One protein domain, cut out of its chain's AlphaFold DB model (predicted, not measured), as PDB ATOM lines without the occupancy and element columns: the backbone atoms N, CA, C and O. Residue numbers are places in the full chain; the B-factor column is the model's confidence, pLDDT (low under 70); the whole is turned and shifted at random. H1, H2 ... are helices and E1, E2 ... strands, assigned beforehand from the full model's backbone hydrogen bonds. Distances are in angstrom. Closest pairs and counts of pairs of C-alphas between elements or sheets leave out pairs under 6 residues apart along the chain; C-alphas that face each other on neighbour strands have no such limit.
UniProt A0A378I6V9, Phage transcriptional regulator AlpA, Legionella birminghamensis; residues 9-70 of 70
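Overview. This is residues 9 to 70 of the 70 residues of the protein "Phage transcriptional regulator AlpA" of Legionella birminghamensis (UniProt A0A378I6V9). What is the main picture? A two-stranded hairpin, E1 and E2, leads straight into H3 and with it makes the long axis; the short helix H1 sits near the middle beside E2, with H2 beyond it, and the loop from H1 to H2 reaches outward around residues 18 to 23. What is it made of? The printed part has 62 residues, with three named helices and two named strands in the order H1, H2, E1, E2, H3; the sheet, E1 - E2, is antiparallel and the class is mixed, helices and strands. How large is it? It is compact, with a radius of gyration of the C-alphas of 11.6 A and spans of 31 by 30 by 21 A.

Arrangement. How do the strands pair? E1, residues 48 to 51, and E2, residues 54 to 58, form an antiparallel hairpin, with 140 degrees between their directions. N 48 and O 56, 2.8 A apart, and N 54 and O 51, 3.0 A apart, are within hydrogen-bond range. What is near H1? For H1, residues 11 to 15, the closest C-alphas to E2 are those of Glu 11 and Val 56, 7.0 A apart. H1 and H2, residues 32 to 40, only just touch, with 3 pairs of C-alphas within 8 A; the closest are those of Ile 15 and Lys 32, 6.9 A apart. Where does H3 stand? H3, residues 59 to 69, follows E2 by a tight link and touches no helix; H1 and H3 are only just apart, with closest C-alphas 8.1 A apart, and H2 and H3 are apart. Are the helix backbones well formed? In H1, H2 and H3 every O i to N i+4 pair is within hydrogen-bond range.

Along the chain. Where are the strands? E1, residues 48 to 51, is 9.2 A from first to last C-alpha and begins at (8.034, 5.491, 30.458); E2, residues 54 to 58, is 13.0 A. Where are the helices? H3, residues 59 to 69, is 15.6 A and ends at C-alpha 69, (6.076, 25.838, 24.799). H2, residues 32 to 40, is 12.4 A; H1, residues 11 to 15, is 6.1 A and begins at (-1.962, 10.656, 31.846).

Size, cuts and confidence. What is the greatest distance? The C-alphas of Pro 52 and Ile 70, the two farthest apart, are 32.4 A apart. Is the printed part unbroken, and which link is long? It has no cut, and the long link is that from H1 to H2, residues 16 to 31. Where is confidence low? The mean pLDDT of the printed part is 92.6, and residues 69 to 70 are under 70; Ile 70 is the chain's last residue.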
ATOM      1  N   VAL A   9       4.224  11.184  36.971       94.12
ATOM      2  CA  VAL A   9       2.802  11.491  36.796       94.12
ATOM      3  C   VAL A   9       2.185  10.608  35.723       94.12
ATOM      4  O   VAL A   9       2.848  10.150  34.792       94.12
ATOM      5  N   ARG A  10       0.887  10.345  35.856       94.69
ATOM      6  CA  ARG A  10       0.105   9.585  34.876       94.69
ATOM      7  C   ARG A  10      -0.682  10.512  33.968       94.69
ATOM      8  O   ARG A  10      -0.979  11.643  34.332       94.69
ATOM      9  N   GLU A  11      -1.123   9.969  32.837       95.25
ATOM     10  CA  GLU A  11      -1.962  10.656  31.846       95.25
ATOM     11  C   GLU A  11      -3.070  11.504  32.496       95.25
ATOM     12  O   GLU A  11      -3.099  12.711  32.297       95.25
ATOM     13  N   LYS A  12      -3.914  10.906  33.351       94.06
ATOM     14  CA  LYS A  12      -5.027  11.598  34.031       94.06
ATOM     15  C   LYS A  12      -4.599  12.780  34.908       94.06
ATOM     16  O   LYS A  12      -5.382  13.695  35.104       94.06
ATOM     17  N   GLN A  13      -3.384  12.762  35.453       93.88
ATOM     18  CA  GLN A  13      -2.850  13.878  36.243       93.88
ATOM     19  C   GLN A  13      -2.356  15.022  35.353       93.88
ATOM     20  O   GLN A  13      -2.311  16.159  35.800       93.88
ATOM     21  N   ILE A  14      -2.005  14.729  34.099       94.62
ATOM     22  CA  ILE A  14      -1.554  15.720  33.121       94.62
ATOM     23  C   ILE A  14      -2.765  16.375  32.450       94.62
ATOM     24  O   ILE A  14      -2.889  17.597  32.464       94.62
ATOM     25  N   ILE A  15      -3.672  15.561  31.900       95.19
ATOM     26  CA  ILE A  15      -4.820  16.027  31.100       95.19
ATOM     27  C   ILE A  15      -6.109  16.211  31.907       95.19
ATOM     28  O   ILE A  15      -7.139  16.586  31.353       95.19
ATOM     29  N   GLY A  16      -6.068  15.926  33.206       94.06
ATOM     30  CA  GLY A  16      -7.226  15.987  34.089       94.06
ATOM     31  C   GLY A  16      -8.163  14.780  33.979       94.06
ATOM     32  O   GLY A  16      -8.118  13.973  33.050       94.06
ATOM     33  N   ASP A  17      -9.032  14.663  34.975       94.50
ATOM     34  CA  ASP A  17     -10.135  13.710  35.021       94.50
ATOM     35  C   ASP A  17     -11.255  14.284  35.895       94.50
ATOM     36  O   ASP A  17     -11.217  14.207  37.124       94.50
ATOM     37  N   VAL A  18     -12.270  14.856  35.250       89.88
ATOM     38  CA  VAL A  18     -13.444  15.425  35.931       89.88
ATOM     39  C   VAL A  18     -14.324  14.366  36.601       89.88
ATOM     40  O   VAL A  18     -15.137  14.708  37.450       89.88
ATOM     41  N   LYS A  19     -14.183  13.090  36.216       90.56
ATOM     42  CA  LYS A  19     -14.944  11.970  36.787       90.56
ATOM     43  C   LYS A  19     -14.246  11.349  37.995       90.56
ATOM     44  O   LYS A  19     -14.847  10.521  38.677       90.56
ATOM     45  N   ALA A  20     -12.981  11.692  38.235       90.50
ATOM     46  CA  ALA A  20     -12.280  11.273  39.437       90.50
ATOM     47  C   ALA A  20     -12.906  11.932  40.674       90.50
ATOM     48  O   ALA A  20     -13.519  12.995  40.582       90.50
ATOM     49  N   ASN A  21     -12.744  11.297  41.836       86.88
ATOM     50  CA  ASN A  21     -13.215  11.844  43.102       86.88
ATOM     51  C   ASN A  21     -12.045  11.895  44.104       86.88
ATOM     52  O   ASN A  21     -11.613  10.833  44.560       86.88
ATOM     53  N   PRO A  22     -11.492  13.086  44.410       88.69
ATOM     54  CA  PRO A  22     -11.882  14.407  43.896       88.69
ATOM     55  C   PRO A  22     -11.530  14.607  42.405       88.69
ATOM     56  O   PRO A  22     -10.627  13.929  41.900       88.69
ATOM     57  N   PRO A  23     -12.205  15.537  41.698       90.62
ATOM     58  CA  PRO A  23     -11.887  15.857  40.311       90.62
ATOM     59  C   PRO A  23     -10.425  16.267  40.146       90.62
ATOM     60  O   PRO A  23      -9.898  17.082  40.907       90.62
ATOM     61  N   ILE A  24      -9.772  15.724  39.122       92.50
ATOM     62  CA  ILE A  24      -8.388  16.060  38.803       92.50
ATOM     63  C   ILE A  24      -8.406  17.175  37.763       92.50
ATOM     64  O   ILE A  24      -8.857  16.981  36.633       92.50
ATOM     65  N   ILE A  25      -7.912  18.347  38.152       92.12
ATOM     66  CA  ILE A  25      -7.803  19.505  37.263       92.12
ATOM     67  C   ILE A  25      -6.645  19.262  36.280       92.12
ATOM     68  O   ILE A  25      -5.566  18.858  36.723       92.12
ATOM     69  N   PRO A  26      -6.838  19.488  34.967       93.12
ATOM     70  CA  PRO A  26      -5.766  19.371  33.987       93.12
ATOM     71  C   PRO A  26      -4.637  20.364  34.252       93.12
ATOM     72  O   PRO A  26      -4.880  21.532  34.539       93.12
ATOM     73  N   ILE A  27      -3.405  19.904  34.059       92.56
ATOM     74  CA  ILE A  27      -2.227  20.768  33.943       92.56
ATOM     75  C   ILE A  27      -2.117  21.266  32.501       92.56
ATOM     76  O   ILE A  27      -1.861  22.439  32.257       92.56
ATOM     77  N   ILE A  28      -2.357  20.367  31.545       92.19
ATOM     78  CA  ILE A  28      -2.390  20.661  30.115       92.19
ATOM     79  C   ILE A  28      -3.797  20.292  29.629       92.19
ATOM     80  O   ILE A  28      -4.105  19.101  29.537       92.19
ATOM     81  N   PRO A  29      -4.679  21.274  29.359       92.75
ATOM     82  CA  PRO A  29      -6.100  21.039  29.099       92.75
ATOM     83  C   PRO A  29      -6.348  20.565  27.660       92.75
ATOM     84  O   PRO A  29      -6.995  21.236  26.861       92.75
ATOM     85  N   VAL A  30      -5.823  19.390  27.320       94.69
ATOM     86  CA  VAL A  30      -6.020  18.728  26.025       94.69
ATOM     87  C   VAL A  30      -6.757  17.410  26.201       94.69
ATOM     88  O   VAL A  30      -6.727  16.788  27.261       94.69
ATOM     89  N   SER A  31      -7.423  16.947  25.146       94.62
ATOM     90  CA  SER A  31      -8.073  15.640  25.179       94.62
ATOM     91  C   SER A  31      -7.041  14.507  25.241       94.62
ATOM     92  O   SER A  31      -5.906  14.632  24.773       94.62
ATOM     93  N   LYS A  32      -7.464  13.345  25.751       95.19
ATOM     94  CA  LYS A  32      -6.645  12.124  25.762       95.19
ATOM     95  C   LYS A  32      -6.089  11.784  24.380       95.19
ATOM     96  O   LYS A  32      -4.914  11.453  24.252       95.19
ATOM     97  N   SER A  33      -6.927  11.839  23.346       96.25
ATOM     98  CA  SER A  33      -6.514  11.514  21.979       96.25
ATOM     99  C   SER A  33      -5.470  12.499  21.455       96.25
ATOM    100  O   SER A  33      -4.482  12.058  20.875       96.25
ATOM    101  N   ALA A  34      -5.642  13.799  21.714       96.50
ATOM    102  CA  ALA A  34      -4.669  14.822  21.345       96.50
ATOM    103  C   ALA A  34      -3.330  14.617  22.067       96.50
ATOM    104  O   ALA A  34      -2.281  14.681  21.430       96.50
ATOM    105  N   TRP A  35      -3.361  14.285  23.362       96.81
ATOM    106  CA  TRP A  35      -2.159  13.952  24.125       96.81
ATOM    107  C   TRP A  35      -1.397  12.781  23.497       96.81
ATOM    108  O   TRP A  35      -0.224  12.903  23.164       96.81
ATOM    109  N   TRP A  36      -2.060  11.653  23.244       97.00
ATOM    110  CA  TRP A  36      -1.394  10.487  22.654       97.00
ATOM    111  C   TRP A  36      -0.926  10.716  21.211       97.00
ATOM    112  O   TRP A  36       0.136  10.221  20.831       97.00
ATOM    113  N   ALA A  37      -1.669  11.489  20.414       97.44
ATOM    114  CA  ALA A  37      -1.241  11.890  19.076       97.44
ATOM    115  C   ALA A  37       0.016  12.773  19.130       97.44
ATOM    116  O   ALA A  37       0.958  12.527  18.381       97.44
ATOM    117  N   GLY A  38       0.060  13.740  20.052       95.56
ATOM    118  CA  GLY A  38       1.216  14.605  20.274       95.56
ATOM    119  C   GLY A  38       2.435  13.861  20.825       95.56
ATOM    120  O   GLY A  38       3.562  14.160  20.443       95.56
ATOM    121  N   VAL A  39       2.230  12.841  21.663       96.75
ATOM    122  CA  VAL A  39       3.299  11.920  22.080       96.75
ATOM    123  C   VAL A  39       3.840  11.164  20.864       96.75
ATOM    124  O   VAL A  39       5.048  11.113  20.657       96.75
ATOM    125  N   LYS A  40       2.965  10.615  20.012       96.50
ATOM    126  CA  LYS A  40       3.382   9.884  18.804       96.50
ATOM    127  C   LYS A  40       4.130  10.773  17.804       96.50
ATOM    128  O   LYS A  40       5.056  10.294  17.159       96.50
ATOM    129  N   SER A  41       3.741  12.040  17.667       95.69
ATOM    130  CA  SER A  41       4.387  12.998  16.761       95.69
ATOM    131  C   SER A  41       5.629  13.682  17.349       95.69
ATOM    132  O   SER A  41       6.274  14.454  16.647       95.69
ATOM    133  N   GLY A  42       5.976  13.417  18.614       94.00
ATOM    134  CA  GLY A  42       7.131  14.026  19.285       94.00
ATOM    135  C   GLY A  42       6.904  15.462  19.771       94.00
ATOM    136  O   GLY A  42       7.855  16.150  20.132       94.00
ATOM    137  N   VAL A  43       5.654  15.931  19.799       92.12
ATOM    138  CA  VAL A  43       5.283  17.242  20.355       92.12
ATOM    139  C   VAL A  43       5.313  17.228  21.885       92.12
ATOM    140  O   VAL A  43       5.717  18.227  22.483       92.12
ATOM    141  N   TYR A  44       4.899  16.111  22.493       95.25
ATOM    142  CA  TYR A  44       4.872  15.876  23.939       95.25
ATOM    143  C   TYR A  44       5.926  14.839  24.351       95.25
ATOM    144  O   TYR A  44       6.311  14.003  23.527       95.25
ATOM    145  N   PRO A  45       6.392  14.857  25.615       95.69
ATOM    146  CA  PRO A  45       7.414  13.930  26.082       95.69
ATOM    147  C   PRO A  45       6.970  12.470  25.967       95.69
ATOM    148  O   PRO A  45       5.795  12.131  26.146       95.69
ATOM    149  N   GLN A  46       7.932  11.592  25.682       96.62
ATOM    150  CA  GLN A  46       7.668  10.162  25.567       96.62
ATOM    151  C   GLN A  46       7.349   9.546  26.938       96.62
ATOM    152  O   GLN A  46       7.972   9.904  27.939       96.62
ATOM    153  N   PRO A  47       6.391   8.610  27.007       96.31
ATOM    154  CA  PRO A  47       6.087   7.897  28.233       96.31
ATOM    155  C   PRO A  47       7.165   6.877  28.601       96.31
ATOM    156  O   PRO A  47       7.777   6.249  27.739       96.31
ATOM    157  N   LEU A  48       7.277   6.600  29.897       96.44
ATOM    158  CA  LEU A  48       8.034   5.491  30.458       96.44
ATOM    159  C   LEU A  48       7.083   4.393  30.952       96.44
ATOM    160  O   LEU A  48       5.986   4.658  31.455       96.44
ATOM    161  N   LYS A  49       7.514   3.135  30.830       95.00
ATOM    162  CA  LYS A  49       6.830   1.974  31.411       95.00
ATOM    163  C   LYS A  49       7.498   1.620  32.737       95.00
ATOM    164  O   LYS A  49       8.653   1.217  32.733       95.00
ATOM    165  N   LEU A  50       6.779   1.769  33.850       92.81
ATOM    166  CA  LEU A  50       7.278   1.344  35.170       92.81
ATOM    167  C   LEU A  50       7.060  -0.153  35.406       92.81
ATOM    168  O   LEU A  50       7.870  -0.810  36.046       92.81
ATOM    169  N   SER A  51       5.951  -0.683  34.899       93.75
ATOM    170  CA  SER A  51       5.576  -2.091  34.987       93.75
ATOM    171  C   SER A  51       4.526  -2.410  33.908       93.75
ATOM    172  O   SER A  51       4.045  -1.489  33.224       93.75
ATOM    173  N   PRO A  52       4.149  -3.686  33.705       95.12
ATOM    174  CA  PRO A  52       3.074  -4.041  32.782       95.12
ATOM    175  C   PRO A  52       1.785  -3.259  33.086       95.12
ATOM    176  O   PRO A  52       1.274  -3.275  34.201       95.12
ATOM    177  N   GLY A  53       1.275  -2.522  32.096       92.44
ATOM    178  CA  GLY A  53       0.070  -1.690  32.234       92.44
ATOM    179  C   GLY A  53       0.265  -0.327  32.919       92.44
ATOM    180  O   GLY A  53      -0.656   0.495  32.911       92.44
ATOM    181  N   VAL A  54       1.454  -0.026  33.450       94.62
ATOM    182  CA  VAL A  54       1.735   1.246  34.131       94.62
ATOM    183  C   VAL A  54       2.605   2.138  33.255       94.62
ATOM    184  O   VAL A  54       3.822   1.984  33.166       94.62
ATOM    185  N   THR A  55       1.945   3.100  32.614       96.19
ATOM    186  CA  THR A  55       2.589   4.173  31.854       96.19
ATOM    187  C   THR A  55       2.638   5.458  32.671       96.19
ATOM    188  O   THR A  55       1.615   5.861  33.240       96.19
ATOM    189  N   VAL A  56       3.800   6.107  32.683       96.81
ATOM    190  CA  VAL A  56       4.054   7.360  33.397       96.81
ATOM    191  C   VAL A  56       4.903   8.324  32.571       96.81
ATOM    192  O   VAL A  56       5.526   7.930  31.592       96.81
ATOM    193  N   TRP A  57       4.965   9.572  33.016       96.31
ATOM    194  CA  TRP A  57       5.878  10.606  32.541       96.31
ATOM    195  C   TRP A  57       6.660  11.158  33.725       96.31
ATOM    196  O   TRP A  57       6.134  11.200  34.839       96.31
ATOM    197  N   ARG A  58       7.904  11.584  33.498       95.12
ATOM    198  CA  ARG A  58       8.668  12.292  34.526       95.12
ATOM    199  C   ARG A  58       8.079  13.678  34.731       95.12
ATOM    200  O   ARG A  58       7.699  14.342  33.769       95.12
ATOM    201  N   VAL A  59       8.028  14.118  35.982       94.25
ATOM    202  CA  VAL A  59       7.552  15.467  36.305       94.25
ATOM    203  C   VAL A  59       8.427  16.533  35.643       94.25
ATOM    204  O   VAL A  59       7.891  17.501  35.107       94.25
ATOM    205  N   GLU A  60       9.745  16.329  35.610       92.94
ATOM    206  CA  GLU A  60      10.705  17.231  34.961       92.94
ATOM    207  C   GLU A  60      10.375  17.479  33.485       92.94
ATOM    208  O   GLU A  60      10.375  18.622  33.037       92.94
ATOM    209  N   ASP A  61      10.047  16.425  32.733       93.56
ATOM    210  CA  ASP A  61       9.738  16.532  31.303       93.56
ATOM    211  C   ASP A  61       8.441  17.317  31.067       93.56
ATOM    212  O   ASP A  61       8.342  18.107  30.129       93.56
ATOM    213  N   ILE A  62       7.451  17.136  31.947       93.31
ATOM    214  CA  ILE A  62       6.200  17.900  31.905       93.31
ATOM    215  C   ILE A  62       6.446  19.366  32.269       93.31
ATOM    216  O   ILE A  62       5.903  20.248  31.609       93.31
ATOM    217  N   ARG A  63       7.291  19.656  33.266       90.62
ATOM    218  CA  ARG A  63       7.664  21.041  33.599       90.62
ATOM    219  C   ARG A  63       8.407  21.724  32.458       90.62
ATOM    220  O   ARG A  63       8.026  22.827  32.085       90.62
ATOM    221  N   LYS A  64       9.397  21.053  31.865       91.69
ATOM    222  CA  LYS A  64      10.129  21.566  30.696       91.69
ATOM    223  C   LYS A  64       9.191  21.865  29.535       91.69
ATOM    224  O   LYS A  64       9.356  22.882  28.872       91.69
ATOM    225  N   LEU A  65       8.190  21.012  29.299       91.31
ATOM    226  CA  LEU A  65       7.173  21.259  28.276       91.31
ATOM    227  C   LEU A  65       6.386  22.549  28.550       91.31
ATOM    228  O   LEU A  65       6.169  23.317  27.617       91.31
ATOM    229  N   ILE A  66       5.977  22.778  29.800       89.06
ATOM    230  CA  ILE A  66       5.254  23.995  30.202       89.06
ATOM    231  C   ILE A  66       6.144  25.228  30.017       89.06
ATOM    232  O   ILE A  66       5.692  26.204  29.447       89.06
ATOM    233  N   GLU A  67       7.408  25.169  30.429       87.31
ATOM    234  CA  GLU A  67       8.343  26.300  30.338       87.31
ATOM    235  C   GLU A  67       8.788  26.619  28.899       87.31
ATOM    236  O   GLU A  67       9.030  27.771  28.559       87.31
ATOM    237  N   THR A  68       8.906  25.604  28.037       82.56
ATOM    238  CA  THR A  68       9.451  25.771  26.677       82.56
ATOM    239  C   THR A  68       8.388  26.153  25.642       82.56
ATOM    240  O   THR A  68       8.725  26.727  24.607       82.56
ATOM    241  N   LYS A  69       7.120  25.765  25.842       66.81
ATOM    242  CA  LYS A  69       6.076  25.838  24.799       66.81
ATOM    243  C   LYS A  69       4.785  26.559  25.200       66.81
ATOM    244  O   LYS A  69       3.891  26.628  24.354       66.81
ATOM    245  N   ILE A  70       4.661  27.053  26.431       54.91
ATOM    246  CA  ILE A  70       3.473  27.779  26.911       54.91
ATOM    247  C   ILE A  70       3.888  29.159  27.407       54.91
ATOM    248  O   ILE A  70       4.914  29.242  28.112       54.91
TER     249      ILE A  70